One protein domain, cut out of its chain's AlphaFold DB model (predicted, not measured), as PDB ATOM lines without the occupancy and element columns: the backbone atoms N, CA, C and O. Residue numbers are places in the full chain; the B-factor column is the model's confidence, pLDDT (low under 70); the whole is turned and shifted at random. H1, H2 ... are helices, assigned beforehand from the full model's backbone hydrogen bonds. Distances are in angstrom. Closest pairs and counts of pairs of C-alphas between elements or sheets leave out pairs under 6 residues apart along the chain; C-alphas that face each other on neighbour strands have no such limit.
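What this domain is: This is residues 98 to 195 of the 196 residues of an uncharacterized protein of Bacillus mycoides (UniProt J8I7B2). Two loose clusters of helices sit one after the other along a long axis: H1, H2 and H3 set at large angles to each other at one end, then H4, H5, H6 and the long helix H7. In the second cluster H4 runs beside part of H7, H5 and H6 make a crossed pair, and the last stretch, residues 189 to 195, sticks out and adds to the length. The printed part has 98 residues, with seven named helices, H1 to H7 in order, and no named strand; the class is all helix. The whole is loose, with a radius of gyration of the C-alphas of 16.6 A, and its C-alphas span 58 by 24 by 19 A.

Where its parts are: H1 takes residues 98 to 112, begins with C-alpha 98 at (100.662, 251.505, 276.862) and is 20.5 A long from first to last C-alpha. H2 is residues 116 to 122, 9.7 A, and H3 is residues 127 to 134, 10.7 A. H4, residues 136 to 147, is 17.0 A long and begins with C-alpha 136 at (99.800, 243.431, 274.129). H5 is residues 155 to 161, 9.9 A, and H6 is residues 166 to 172, 10.2 A. H7, residues 174 to 193, is the longest at 29.0 A and ends with C-alpha 193 at (71.206, 242.234, 250.837).

How they stand to each other: H3 is the hub and touches three helices. It touches H2, closest C-alphas Ala 120 and Lys 127, 5.2 A apart, only just about perpendicular at 70.5 degrees. It touches residues 101 to 105 of H1, closest C-alphas Tyr 101 and Leu 134, 6.2 A apart, at a steep tilt of 50 degrees, opposite ways. H3 and H6 only just touch, with 3 pairs of C-alphas within 8 A, the closest Gly 132 and Asn 172 at 6.3 A. H6 touches H5, closest C-alphas Ala 159 and Thr 166, 5.4 A apart, about perpendicular at 83 degrees. Residues 142 to 146 of H4 touch residues 176 to 183 of H7, closest C-alphas Glu 146 and Ile 180, 5.3 A apart, at a shallow tilt of 28 degrees, the same way. H1 and H7 are apart. In each of the seven helices every O i to N i+4 pair is within hydrogen-bond range.

The domain as a whole: The two C-alphas farthest apart are those of Gly 111 and Tyr 195, 58.5 A. The printed part has no cut and no long link; the link from H4 to H5, 7 residues, is short but not tight. The mean pLDDT of the printed part is 82.4, and residues 137, 150 and 192 to 195 are under 70.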
ATOM      1  N   HIS A  98      99.301 251.913 277.188       72.00
ATOM      2  CA  HIS A  98     100.662 251.505 276.862       72.00
ATOM      3  C   HIS A  98     101.597 251.610 278.070       72.00
ATOM      4  O   HIS A  98     102.333 250.664 278.331       72.00
ATOM      5  N   ALA A  99     101.515 252.702 278.836       79.25
ATOM      6  CA  ALA A  99     102.312 252.873 280.048       79.25
ATOM      7  C   ALA A  99     101.966 251.814 281.106       79.25
ATOM      8  O   ALA A  99     102.856 251.315 281.785       79.25
ATOM      9  N   LEU A 100     100.693 251.405 281.208       79.88
ATOM     10  CA  LEU A 100     100.298 250.298 282.084       79.88
ATOM     11  C   LEU A 100     100.990 248.984 281.691       79.88
ATOM     12  O   LEU A 100     101.534 248.309 282.563       79.88
ATOM     13  N   TYR A 101     100.992 248.637 280.399       80.19
ATOM     14  CA  TYR A 101     101.662 247.430 279.901       80.19
ATOM     15  C   TYR A 101     103.166 247.445 280.192       80.19
ATOM     16  O   TYR A 101     103.698 246.456 280.694       80.19
ATOM     17  N   GLU A 102     103.838 248.563 279.906       82.88
ATOM     18  CA  GLU A 102     105.275 248.721 280.163       82.88
ATOM     19  C   GLU A 102     105.587 248.587 281.655       82.88
ATOM     20  O   GLU A 102     106.484 247.840 282.037       82.88
ATOM     21  N   ASN A 103     104.783 249.219 282.514       86.88
ATOM     22  CA  ASN A 103     104.957 249.138 283.961       86.88
ATOM     23  C   ASN A 103     104.750 247.711 284.485       86.88
ATOM     24  O   ASN A 103     105.543 247.232 285.292       86.88
ATOM     25  N   LEU A 104     103.714 247.003 284.020       87.62
ATOM     26  CA  LEU A 104     103.468 245.612 284.415       87.62
ATOM     27  C   LEU A 104     104.583 244.677 283.932       87.62
ATOM     28  O   LEU A 104     105.030 243.820 284.697       87.62
ATOM     29  N   SER A 105     105.059 244.859 282.698       87.00
ATOM     30  CA  SER A 105     106.205 244.114 282.167       87.00
ATOM     31  C   SER A 105     107.473 244.400 282.965       87.00
ATOM     32  O   SER A 105     108.171 243.465 283.348       87.00
ATOM     33  N   PHE A 106     107.745 245.664 283.287       90.25
ATOM     34  CA  PHE A 106     108.892 246.052 284.098       90.25
ATOM     35  C   PHE A 106     108.842 245.425 285.495       90.25
ATOM     36  O   PHE A 106     109.827 244.839 285.935       90.25
ATOM     37  N   ILE A 107     107.692 245.473 286.174       90.88
ATOM     38  CA  ILE A 107     107.513 244.849 287.494       90.88
ATOM     39  C   ILE A 107     107.742 243.339 287.412       90.88
ATOM     40  O   ILE A 107     108.433 242.776 288.262       90.88
ATOM     41  N   LEU A 108     107.202 242.675 286.388       92.00
ATOM     42  CA  LEU A 108     107.415 241.247 286.177       92.00
ATOM     43  C   LEU A 108     108.903 240.912 285.994       92.00
ATOM     44  O   LEU A 108     109.384 239.935 286.571       92.00
ATOM     45  N   GLN A 109     109.626 241.684 285.183       91.12
ATOM     46  CA  GLN A 109     111.039 241.419 284.910       91.12
ATOM     47  C   GLN A 109     111.912 241.733 286.125       91.12
ATOM     48  O   GLN A 109     112.651 240.868 286.582       91.12
ATOM     49  N   SER A 110     111.777 242.930 286.690       93.19
ATOM     50  CA  SER A 110     112.633 243.425 287.770       93.19
ATOM     51  C   SER A 110     112.303 242.815 289.135       93.19
ATOM     52  O   SER A 110     113.197 242.614 289.949       93.19
ATOM     53  N   GLY A 111     111.024 242.538 289.409       92.62
ATOM     54  CA  GLY A 111     110.561 242.033 290.706       92.62
ATOM     55  C   GLY A 111     110.393 240.514 290.777       92.62
ATOM     56  O   GLY A 111     110.416 239.951 291.868       92.62
ATOM     57  N   PHE A 112     110.217 239.844 289.633       93.50
ATOM     58  CA  PHE A 112     109.889 238.412 289.577       93.50
ATOM     59  C   PHE A 112     110.722 237.633 288.551       93.50
ATOM     60  O   PHE A 112     110.399 236.479 288.263       93.50
ATOM     61  N   ASN A 113     111.776 238.231 287.983       90.56
ATOM     62  CA  ASN A 113     112.669 237.607 286.998       90.56
ATOM     63  C   ASN A 113     111.916 236.957 285.821       90.56
ATOM     64  O   ASN A 113     112.233 235.845 285.396       90.56
ATOM     65  N   GLY A 114     110.841 237.594 285.347       87.50
ATOM     66  CA  GLY A 114     110.025 237.065 284.250       87.50
ATOM     67  C   GLY A 114     109.060 235.938 284.652       87.50
ATOM     68  O   GLY A 114     108.314 235.430 283.811       87.50
ATOM     69  N   ASN A 115     109.017 235.531 285.925       90.50
ATOM     70  CA  ASN A 115     108.178 234.426 286.379       90.50
ATOM     71  C   ASN A 115     106.718 234.855 286.586       90.50
ATOM     72  O   ASN A 115     106.281 235.197 287.686       90.50
ATOM     73  N   ILE A 116     105.923 234.741 285.519       89.69
ATOM     74  CA  ILE A 116     104.496 235.105 285.518       89.69
ATOM     75  C   ILE A 116     103.707 234.345 286.593       89.69
ATOM     76  O   ILE A 116     102.762 234.886 287.156       89.69
ATOM     77  N   LYS A 117     104.066 233.089 286.901       90.06
ATOM     78  CA  LYS A 117     103.354 232.301 287.922       90.06
ATOM     79  C   LYS A 117     103.583 232.881 289.317       90.06
ATOM     80  O   LYS A 117     102.627 233.010 290.073       90.06
ATOM     81  N   GLN A 118     104.829 233.216 289.650       92.12
ATOM     82  CA  GLN A 118     105.146 233.858 290.926       92.12
ATOM     83  C   GLN A 118     104.487 235.230 291.029       92.12
ATOM     84  O   GLN A 118     103.845 235.499 292.040       92.12
ATOM     85  N   PHE A 119     104.563 236.039 289.970       90.94
ATOM     86  CA  PHE A 119     103.902 237.339 289.943       90.94
ATOM     87  C   PHE A 119     102.389 237.208 290.157       90.94
ATOM     88  O   PHE A 119     101.852 237.820 291.071       90.94
ATOM     89  N   ALA A 120     101.715 236.338 289.397       87.75
ATOM     90  CA  ALA A 120     100.275 236.098 289.511       87.75
ATOM     91  C   ALA A 120      99.853 235.638 290.914       87.75
ATOM     92  O   ALA A 120      98.876 236.145 291.463       87.75
ATOM     93  N   ASN A 121     100.618 234.722 291.513       86.62
ATOM     94  CA  ASN A 121     100.380 234.269 292.880       86.62
ATOM     95  C   ASN A 121     100.553 235.409 293.892       86.62
ATOM     96  O   ASN A 121      99.753 235.510 294.817       86.62
ATOM     97  N   TYR A 122     101.566 236.260 293.708       86.44
ATOM     98  CA  TYR A 122     101.836 237.397 294.587       86.44
ATOM     99  C   TYR A 122     100.691 238.414 294.578       86.44
ATOM    100  O   TYR A 122     100.237 238.836 295.635       86.44
ATOM    101  N   ILE A 123     100.172 238.759 293.396       83.56
ATOM    102  CA  ILE A 123      99.037 239.690 293.271       83.56
ATOM    103  C   ILE A 123      97.663 239.018 293.452       83.56
ATOM    104  O   ILE A 123      96.633 239.680 293.347       83.56
ATOM    105  N   GLY A 124      97.624 237.706 293.708       77.44
ATOM    106  CA  GLY A 124      96.398 236.974 294.031       77.44
ATOM    107  C   GLY A 124      95.421 236.778 292.865       77.44
ATOM    108  O   GLY A 124      94.227 236.596 293.106       77.44
ATOM    109  N   VAL A 125      95.888 236.795 291.610       79.38
ATOM    110  CA  VAL A 125      95.036 236.542 290.432       79.38
ATOM    111  C   VAL A 125      95.488 235.311 289.636       79.38
ATOM    112  O   VAL A 125      96.652 234.916 289.701       79.38
ATOM    113  N   PRO A 126      94.598 234.669 288.853       81.75
ATOM    114  CA  PRO A 126      94.989 233.544 288.010       81.75
ATOM    115  C   PRO A 126      96.084 233.915 286.998       81.75
ATOM    116  O   PRO A 126      96.026 234.967 286.361       81.75
ATOM    117  N   LYS A 127      97.034 232.998 286.754       85.12
ATOM    118  CA  LYS A 127      98.117 233.168 285.759       85.12
ATOM    119  C   LYS A 127      97.601 233.615 284.385       85.12
ATOM    120  O   LYS A 127      98.237 234.427 283.721       85.12
ATOM    121  N   THR A 128      96.465 233.071 283.950       76.69
ATOM    122  CA  THR A 128      95.847 233.398 282.656       76.69
ATOM    123  C   THR A 128      95.450 234.866 282.557       76.69
ATOM    124  O   THR A 128      95.627 235.460 281.502       76.69
ATOM    125  N   THR A 129      94.983 235.454 283.661       77.44
ATOM    126  CA  THR A 129      94.599 236.865 283.740       77.44
ATOM    127  C   THR A 129      95.816 237.766 283.554       77.44
ATOM    128  O   THR A 129      95.794 238.653 282.709       77.44
ATOM    129  N   VAL A 130      96.913 237.474 284.259       82.94
ATOM    130  CA  VAL A 130      98.174 238.224 284.130       82.94
ATOM    131  C   VAL A 130      98.767 238.097 282.732       82.94
ATOM    132  O   VAL A 130      99.229 239.080 282.167       82.94
ATOM    133  N   TRP A 131      98.724 236.901 282.144       82.19
ATOM    134  CA  TRP A 131      99.173 236.708 280.767       82.19
ATOM    135  C   TRP A 131      98.333 237.530 279.783       82.19
ATOM    136  O   TRP A 131      98.900 238.175 278.912       82.19
ATOM    137  N   GLY A 132      97.007 237.575 279.953       77.00
ATOM    138  CA  GLY A 132      96.130 238.434 279.151       77.00
ATOM    139  C   GLY A 132      96.490 239.917 279.265       77.00
ATOM    140  O   GLY A 132      96.527 240.608 278.254       77.00
ATOM    141  N   TRP A 133      96.830 240.387 280.469       80.56
ATOM    142  CA  TRP A 133      97.287 241.763 280.691       80.56
ATOM    143  C   TRP A 133      98.675 242.066 280.147       80.56
ATOM    144  O   TRP A 133      98.990 243.229 279.980       80.56
ATOM    145  N   LEU A 134      99.539 241.078 279.934       80.44
ATOM    146  CA  LEU A 134     100.895 241.317 279.431       80.44
ATOM    147  C   LEU A 134     100.985 241.132 277.918       80.44
ATOM    148  O   LEU A 134     101.890 241.670 277.284       80.44
ATOM    149  N   ASN A 135     100.050 240.389 277.324       77.69
ATOM    150  CA  ASN A 135     100.119 240.036 275.918       77.69
ATOM    151  C   ASN A 135      99.460 241.098 275.024       77.69
ATOM    152  O   ASN A 135      98.366 240.918 274.484       77.69
ATOM    153  N   LYS A 136     100.167 242.228 274.896       71.31
ATOM    154  CA  LYS A 136      99.800 243.431 274.129       71.31
ATOM    155  C   LYS A 136      99.335 243.122 272.701       71.31
ATOM    156  O   LYS A 136      98.375 243.727 272.228       71.31
ATOM    157  N   GLU A 137      99.983 242.165 272.040       69.44
ATOM    158  CA  GLU A 137      99.685 241.765 270.659       69.44
ATOM    159  C   GLU A 137      98.252 241.242 270.508       69.44
ATOM    160  O   GLU A 137      97.572 241.587 269.547       69.44
ATOM    161  N   VAL A 138      97.751 240.490 271.493       71.69
ATOM    162  CA  VAL A 138      96.388 239.938 271.461       71.69
ATOM    163  C   VAL A 138      95.350 241.051 271.574       71.69
ATOM    164  O   VAL A 138      94.403 241.090 270.795       71.69
ATOM    165  N   SER A 139      95.533 241.979 272.518       70.38
ATOM    166  CA  SER A 139      94.592 243.090 272.713       70.38
ATOM    167  C   SER A 139      94.561 244.030 271.503       70.38
ATOM    168  O   SER A 139      93.477 244.400 271.046       70.38
ATOM    169  N   ILE A 140      95.728 244.367 270.941       74.81
ATOM    170  CA  ILE A 140      95.811 245.224 269.752       74.81
ATOM    171  C   ILE A 140      95.158 244.539 268.551       74.81
ATOM    172  O   ILE A 140      94.246 245.120 267.962       74.81
ATOM    173  N   TYR A 141      95.525 243.289 268.259       81.38
ATOM    174  CA  TYR A 141      94.997 242.543 267.113       81.38
ATOM    175  C   TYR A 141      93.470 242.405 267.156       81.38
ATOM    176  O   TYR A 141      92.794 242.572 266.139       81.38
ATOM    177  N   LEU A 142      92.898 242.135 268.337       77.62
ATOM    178  CA  LEU A 142      91.443 242.060 268.505       77.62
ATOM    179  C   LEU A 142      90.776 243.416 268.246       77.62
ATOM    180  O   LEU A 142      89.754 243.469 267.565       77.62
ATOM    181  N   SER A 143      91.372 244.509 268.732       76.62
ATOM    182  CA  SER A 143      90.844 245.862 268.522       76.62
ATOM    183  C   SER A 143      90.924 246.325 267.063       76.62
ATOM    184  O   SER A 143      90.047 247.052 266.598       76.62
ATOM    185  N   GLU A 144      91.953 245.902 266.327       82.62
ATOM    186  CA  GLU A 144      92.103 246.165 264.894       82.62
ATOM    187  C   GLU A 144      91.084 245.351 264.094       82.62
ATOM    188  O   GLU A 144      90.350 245.909 263.279       82.62
ATOM    189  N   THR A 145      90.944 244.063 264.417       79.69
ATOM    190  CA  THR A 145      89.974 243.166 263.772       79.69
ATOM    191  C   THR A 145      88.524 243.608 264.010       79.69
ATOM    192  O   THR A 145      87.679 243.468 263.127       79.69
ATOM    193  N   GLU A 146      88.213 244.178 265.181       79.62
ATOM    194  CA  GLU A 146      86.904 244.788 265.466       79.62
ATOM    195  C   GLU A 146      86.601 245.969 264.524       79.62
ATOM    196  O   GLU A 146      85.453 246.140 264.111       79.62
ATOM    197  N   LYS A 147      87.613 246.774 264.171       79.56
ATOM    198  CA  LYS A 147      87.468 248.015 263.387       79.56
ATOM    199  C   LYS A 147      87.507 247.812 261.873       79.56
ATOM    200  O   LYS A 147      87.085 248.705 261.138       79.56
ATOM    201  N   GLU A 148      88.022 246.684 261.396       81.38
ATOM    202  CA  GLU A 148      88.029 246.350 259.970       81.38
ATOM    203  C   GLU A 148      86.591 246.356 259.408       81.38
ATOM    204  O   GLU A 148      85.684 245.753 259.982       81.38
ATOM    205  N   GLN A 149      86.371 247.024 258.272       71.12
ATOM    206  CA  GLN A 149      85.036 247.165 257.663       71.12
ATOM    207  C   GLN A 149      84.686 246.035 256.685       71.12
ATOM    208  O   GLN A 149      83.520 245.831 256.359       71.12
ATOM    209  N   PHE A 150      85.684 245.282 256.221       67.88
ATOM    210  CA  PHE A 150      85.521 244.268 255.183       67.88
ATOM    211  C   PHE A 150      86.190 242.958 255.589       67.88
ATOM    212  O   PHE A 150      87.208 242.950 256.272       67.88
ATOM    213  N   GLY A 151      85.630 241.844 255.112       76.38
ATOM    214  CA  GLY A 151      86.154 240.503 255.377       76.38
ATOM    215  C   GLY A 151      85.690 239.942 256.720       76.38
ATOM    216  O   GLY A 151      85.652 240.633 257.731       76.38
ATOM    217  N   VAL A 152      85.311 238.665 256.732       83.06
ATOM    218  CA  VAL A 152      84.916 237.950 257.952       83.06
ATOM    219  C   VAL A 152      86.131 237.183 258.456       83.06
ATOM    220  O   VAL A 152      86.667 236.353 257.727       83.06
ATOM    221  N   LYS A 153      86.532 237.422 259.705       86.19
ATOM    222  CA  LYS A 153      87.522 236.597 260.411       86.19
ATOM    223  C   LYS A 153      86.827 235.853 261.536       86.19
ATOM    224  O   LYS A 153      86.343 236.471 262.485       86.19
ATOM    225  N   ALA A 154      86.746 234.531 261.430       89.06
ATOM    226  CA  ALA A 154      86.197 233.723 262.507       89.06
ATOM    227  C   ALA A 154      87.147 233.737 263.713       89.06
ATOM    228  O   ALA A 154      88.368 233.749 263.557       89.06
ATOM    229  N   ILE A 155      86.595 233.666 264.929       88.31
ATOM    230  CA  ILE A 155      87.388 233.634 266.173       88.31
ATOM    231  C   ILE A 155      88.403 232.478 266.168       88.31
ATOM    232  O   ILE A 155      89.477 232.592 266.753       88.31
ATOM    233  N   ILE A 156      88.091 231.372 265.483       90.75
ATOM    234  CA  ILE A 156      89.013 230.242 265.336       90.75
ATOM    235  C   ILE A 156      90.263 230.584 264.524       90.75
ATOM    236  O   ILE A 156      91.338 230.094 264.855       90.75
ATOM    237  N   ASP A 157      90.150 231.436 263.509       89.50
ATOM    238  CA  ASP A 157      91.285 231.830 262.676       89.50
ATOM    239  C   ASP A 157      92.106 232.917 263.368       89.50
ATOM    240  O   ASP A 157      93.325 232.812 263.432       89.50
ATOM    241  N   ILE A 158      91.437 233.849 264.053       87.94
ATOM    242  CA  ILE A 158      92.095 234.822 264.939       87.94
ATOM    243  C   ILE A 158      92.923 234.108 266.018       87.94
ATOM    244  O   ILE A 158      94.057 234.491 266.300       87.94
ATOM    245  N   ALA A 159      92.388 233.037 266.611       87.38
ATOM    246  CA  ALA A 159      93.119 232.246 267.595       87.38
ATOM    247  C   ALA A 159      94.383 231.598 267.000       87.38
ATOM    248  O   ALA A 159      95.421 231.585 267.664       87.38
ATOM    249  N   LYS A 160      94.318 231.104 265.753       88.00
ATOM    250  CA  LYS A 160      95.483 230.548 265.042       88.00
ATOM    251  C   LYS A 160      96.541 231.617 264.777       88.00
ATOM    252  O   LYS A 160      97.705 231.370 265.083       88.00
ATOM    253  N   ASP A 161      96.139 232.787 264.278       86.44
ATOM    254  CA  ASP A 161      97.045 233.909 263.989       86.44
ATOM    255  C   ASP A 161      97.811 234.334 265.247       86.44
ATOM    256  O   ASP A 161      99.029 234.506 265.233       86.44
ATOM    257  N   LEU A 162      97.096 234.401 266.372       83.38
ATOM    258  CA  LEU A 162      97.635 234.760 267.684       83.38
ATOM    259  C   LEU A 162      98.307 233.591 268.422       83.38
ATOM    260  O   LEU A 162      98.695 233.742 269.582       83.38
ATOM    261  N   LYS A 163      98.421 232.416 267.788       84.38
ATOM    262  CA  LYS A 163      99.006 231.189 268.362       84.38
ATOM    263  C   LYS A 163      98.437 230.845 269.746       84.38
ATOM    264  O   LYS A 163      99.155 230.398 270.642       84.38
ATOM    265  N   CYS A 164      97.136 231.047 269.931       81.25
ATOM    266  CA  CYS A 164      96.425 230.778 271.176       81.25
ATOM    267  C   CYS A 164      95.178 229.911 270.931       81.25
ATOM    268  O   CYS A 164      94.844 229.561 269.802       81.25
ATOM    269  N   SER A 165      94.488 229.505 272.001       86.44
ATOM    270  CA  SER A 165      93.244 228.733 271.865       86.44
ATOM    271  C   SER A 165      92.019 229.646 271.793       86.44
ATOM    272  O   SER A 165      91.972 230.696 272.431       86.44
ATOM    273  N   THR A 166      90.962 229.211 271.109       87.19
ATOM    274  CA  THR A 166      89.669 229.922 271.110       87.19
ATOM    275  C   THR A 166      89.101 230.064 272.521       87.19
ATOM    276  O   THR A 166      88.634 231.132 272.905       87.19
ATOM    277  N   LYS A 167      89.213 229.009 273.340       87.62
ATOM    278  CA  LYS A 167      88.828 229.029 274.758       87.62
ATOM    279  C   LYS A 167      89.577 230.113 275.535       87.62
ATOM    280  O   LYS A 167      89.001 230.737 276.420       87.62
ATOM    281  N   PHE A 168      90.850 230.336 275.216       82.56
ATOM    282  CA  PHE A 168      91.626 231.405 275.825       82.56
ATOM    283  C   PHE A 168      91.048 232.787 275.476       82.56
ATOM    284  O   PHE A 168      90.846 233.583 276.395       82.56
ATOM    285  N   LEU A 169      90.725 233.044 274.202       82.00
ATOM    286  CA  LEU A 169      90.131 234.315 273.771       82.00
ATOM    287  C   LEU A 169      88.794 234.579 274.473       82.00
ATOM    288  O   LEU A 169      88.646 235.607 275.120       82.00
ATOM    289  N   TYR A 170      87.868 233.617 274.471       84.62
ATOM    290  CA  TYR A 170      86.574 233.785 275.146       84.62
ATOM    291  C   TYR A 170      86.684 233.969 276.665       84.62
ATOM    292  O   TYR A 170      85.854 234.646 277.264       84.62
ATOM    293  N   ASN A 171      87.689 233.370 277.309       76.69
ATOM    294  CA  ASN A 171      87.857 233.484 278.757       76.69
ATOM    295  C   ASN A 171      88.447 234.828 279.195       76.69
ATOM    296  O   ASN A 171      88.137 235.281 280.296       76.69
ATOM    297  N   ASN A 172      89.332 235.418 278.387       72.25
ATOM    298  CA  ASN A 172      90.100 236.607 278.775       72.25
ATOM    299  C   ASN A 172      89.649 237.881 278.046       72.25
ATOM    300  O   ASN A 172      89.812 238.960 278.599       72.25
ATOM    301  N   PHE A 173      89.042 237.742 276.865       80.31
ATOM    302  CA  PHE A 173      88.560 238.827 276.000       80.31
ATOM    303  C   PHE A 173      87.113 238.563 275.524       80.31
ATOM    304  O   PHE A 173      86.844 238.500 274.317       80.31
ATOM    305  N   PRO A 174      86.162 238.293 276.447       80.69
ATOM    306  CA  PRO A 174      84.804 237.888 276.081       80.69
ATOM    307  C   PRO A 174      84.048 238.971 275.305       80.69
ATOM    308  O   PRO A 174      83.307 238.648 274.376       80.69
ATOM    309  N   GLU A 175      84.239 240.241 275.666       80.50
ATOM    310  CA  GLU A 175      83.537 241.362 275.041       80.50
ATOM    311  C   GLU A 175      84.051 241.606 273.620       80.50
ATOM    312  O   GLU A 175      83.258 241.733 272.691       80.50
ATOM    313  N   GLU A 176      85.365 241.573 273.410       82.75
ATOM    314  CA  GLU A 176      85.986 241.688 272.090       82.75
ATOM    315  C   GLU A 176      85.534 240.543 271.173       82.75
ATOM    316  O   GLU A 176      85.115 240.776 270.038       82.75
ATOM    317  N   CYS A 177      85.519 239.304 271.681       86.62
ATOM    318  CA  CYS A 177      85.026 238.151 270.923       86.62
ATOM    319  C   CYS A 177      83.556 238.315 270.513       86.62
ATOM    320  O   CYS A 177      83.174 237.957 269.393       86.62
ATOM    321  N   LYS A 178      82.723 238.854 271.412       87.75
ATOM    322  CA  LYS A 178      81.307 239.123 271.147       87.75
ATOM    323  C   LYS A 178      81.148 240.172 270.050       87.75
ATOM    324  O   LYS A 178      80.453 239.912 269.070       87.75
ATOM    325  N   LYS A 179      81.845 241.303 270.156       88.25
ATOM    326  CA  LYS A 179      81.782 242.379 269.158       88.25
ATOM    327  C   LYS A 179      82.257 241.940 267.776       88.25
ATOM    328  O   LYS A 179      81.604 242.250 266.784       88.25
ATOM    329  N   ILE A 180      83.349 241.177 267.692       88.00
ATOM    330  CA  ILE A 180      83.837 240.626 266.417       88.00
ATOM    331  C   ILE A 180      82.792 239.684 265.805       88.00
ATOM    332  O   ILE A 180      82.550 239.722 264.598       88.00
ATOM    333  N   SER A 181      82.133 238.869 266.631       89.25
ATOM    334  CA  SER A 181      81.062 237.974 266.175       89.25
ATOM    335  C   SER A 181      79.849 238.757 265.652       89.25
ATOM    336  O   SER A 181      79.340 238.445 264.576       89.25
ATOM    337  N   GLU A 182      79.428 239.810 266.356       88.06
ATOM    338  CA  GLU A 182      78.347 240.709 265.925       88.06
ATOM    339  C   GLU A 182      78.695 241.445 264.622       88.06
ATOM    340  O   GLU A 182      77.872 241.507 263.708       88.06
ATOM    341  N   ARG A 183      79.927 241.954 264.494       88.88
ATOM    342  CA  ARG A 183      80.446 242.577 263.266       88.88
ATOM    343  C   ARG A 183      80.405 241.606 262.089       88.88
ATOM    344  O   ARG A 183      79.909 241.950 261.022       88.88
ATOM    345  N   ASN A 184      80.901 240.383 262.282       88.69
ATOM    346  CA  ASN A 184      80.904 239.351 261.245       88.69
ATOM    347  C   ASN A 184      79.489 239.017 260.767       88.69
ATOM    348  O   ASN A 184      79.278 238.872 259.565       88.69
ATOM    349  N   TYR A 185      78.530 238.937 261.694       86.69
ATOM    350  CA  TYR A 185      77.122 238.749 261.355       86.69
ATOM    351  C   TYR A 185      76.599 239.907 260.494       86.69
ATOM    352  O   TYR A 185      76.030 239.652 259.436       86.69
ATOM    353  N   ARG A 186      76.871 241.165 260.878       85.88
ATOM    354  CA  ARG A 186      76.479 242.355 260.095       85.88
ATOM    355  C   ARG A 186      77.044 242.333 258.674       85.88
ATOM    356  O   ARG A 186      76.278 242.442 257.723       85.88
ATOM    357  N   ILE A 187      78.349 242.088 258.527       85.00
ATOM    358  CA  ILE A 187      79.023 242.006 257.217       85.00
ATOM    359  C   ILE A 187      78.402 240.907 256.343       85.00
ATOM    360  O   ILE A 187      78.234 241.087 255.137       85.00
ATOM    361  N   GLN A 188      78.061 239.754 256.928       83.25
ATOM    362  CA  GLN A 188      77.401 238.671 256.197       83.25
ATOM    363  C   GLN A 188      75.984 239.057 255.772       83.25
ATOM    364  O   GLN A 188      75.627 238.833 254.618       83.25
ATOM    365  N   THR A 189      75.196 239.675 256.657       81.81
ATOM    366  CA  THR A 189      73.841 240.127 256.322       81.81
ATOM    367  C   THR A 189      73.843 241.214 255.250       81.81
ATOM    368  O   THR A 189      73.099 241.103 254.284       81.81
ATOM    369  N   GLU A 190      74.721 242.213 255.347       79.56
ATOM    370  CA  GLU A 190      74.831 243.302 254.367       79.56
ATOM    371  C   GLU A 190      75.279 242.789 252.995       79.56
ATOM    372  O   GLU A 190      74.747 243.224 251.976       79.56
ATOM    373  N   LYS A 191      76.184 241.798 252.948       71.50
ATOM    374  CA  LYS A 191      76.511 241.105 251.696       71.50
ATOM    375  C   LYS A 191      75.291 240.420 251.094       71.50
ATOM    376  O   LYS A 191      75.081 240.555 249.899       71.50
ATOM    377  N   ILE A 192      74.489 239.714 251.889       66.44
ATOM    378  CA  ILE A 192      73.293 239.017 251.390       66.44
ATOM    379  C   ILE A 192      72.290 240.011 250.777       66.44
ATOM    380  O   ILE A 192      71.749 239.724 249.717       66.44
ATOM    381  N   PHE A 193      72.102 241.195 251.371       60.84
ATOM    382  CA  PHE A 193      71.206 242.234 250.837       60.84
ATOM    383  C   PHE A 193      71.710 242.931 249.563       60.84
ATOM    384  O   PHE A 193      70.908 243.532 248.861       60.84
ATOM    385  N   LEU A 194      73.005 242.859 249.245       59.41
ATOM    386  CA  LEU A 194      73.571 243.413 248.006       59.41
ATOM    387  C   LEU A 194      73.452 242.460 246.799       59.41
ATOM    388  O   LEU A 194      73.761 242.862 245.679       59.41
ATOM    389  N   TYR A 195      73.036 241.208 247.022       53.91
ATOM    390  CA  TYR A 195      72.863 240.176 245.988       53.91
ATOM    391  C   TYR A 195      71.396 239.729 245.810       53.91
ATOM    392  O   TYR A 195      71.151 238.686 245.199       53.91
TER     393      TYR A 195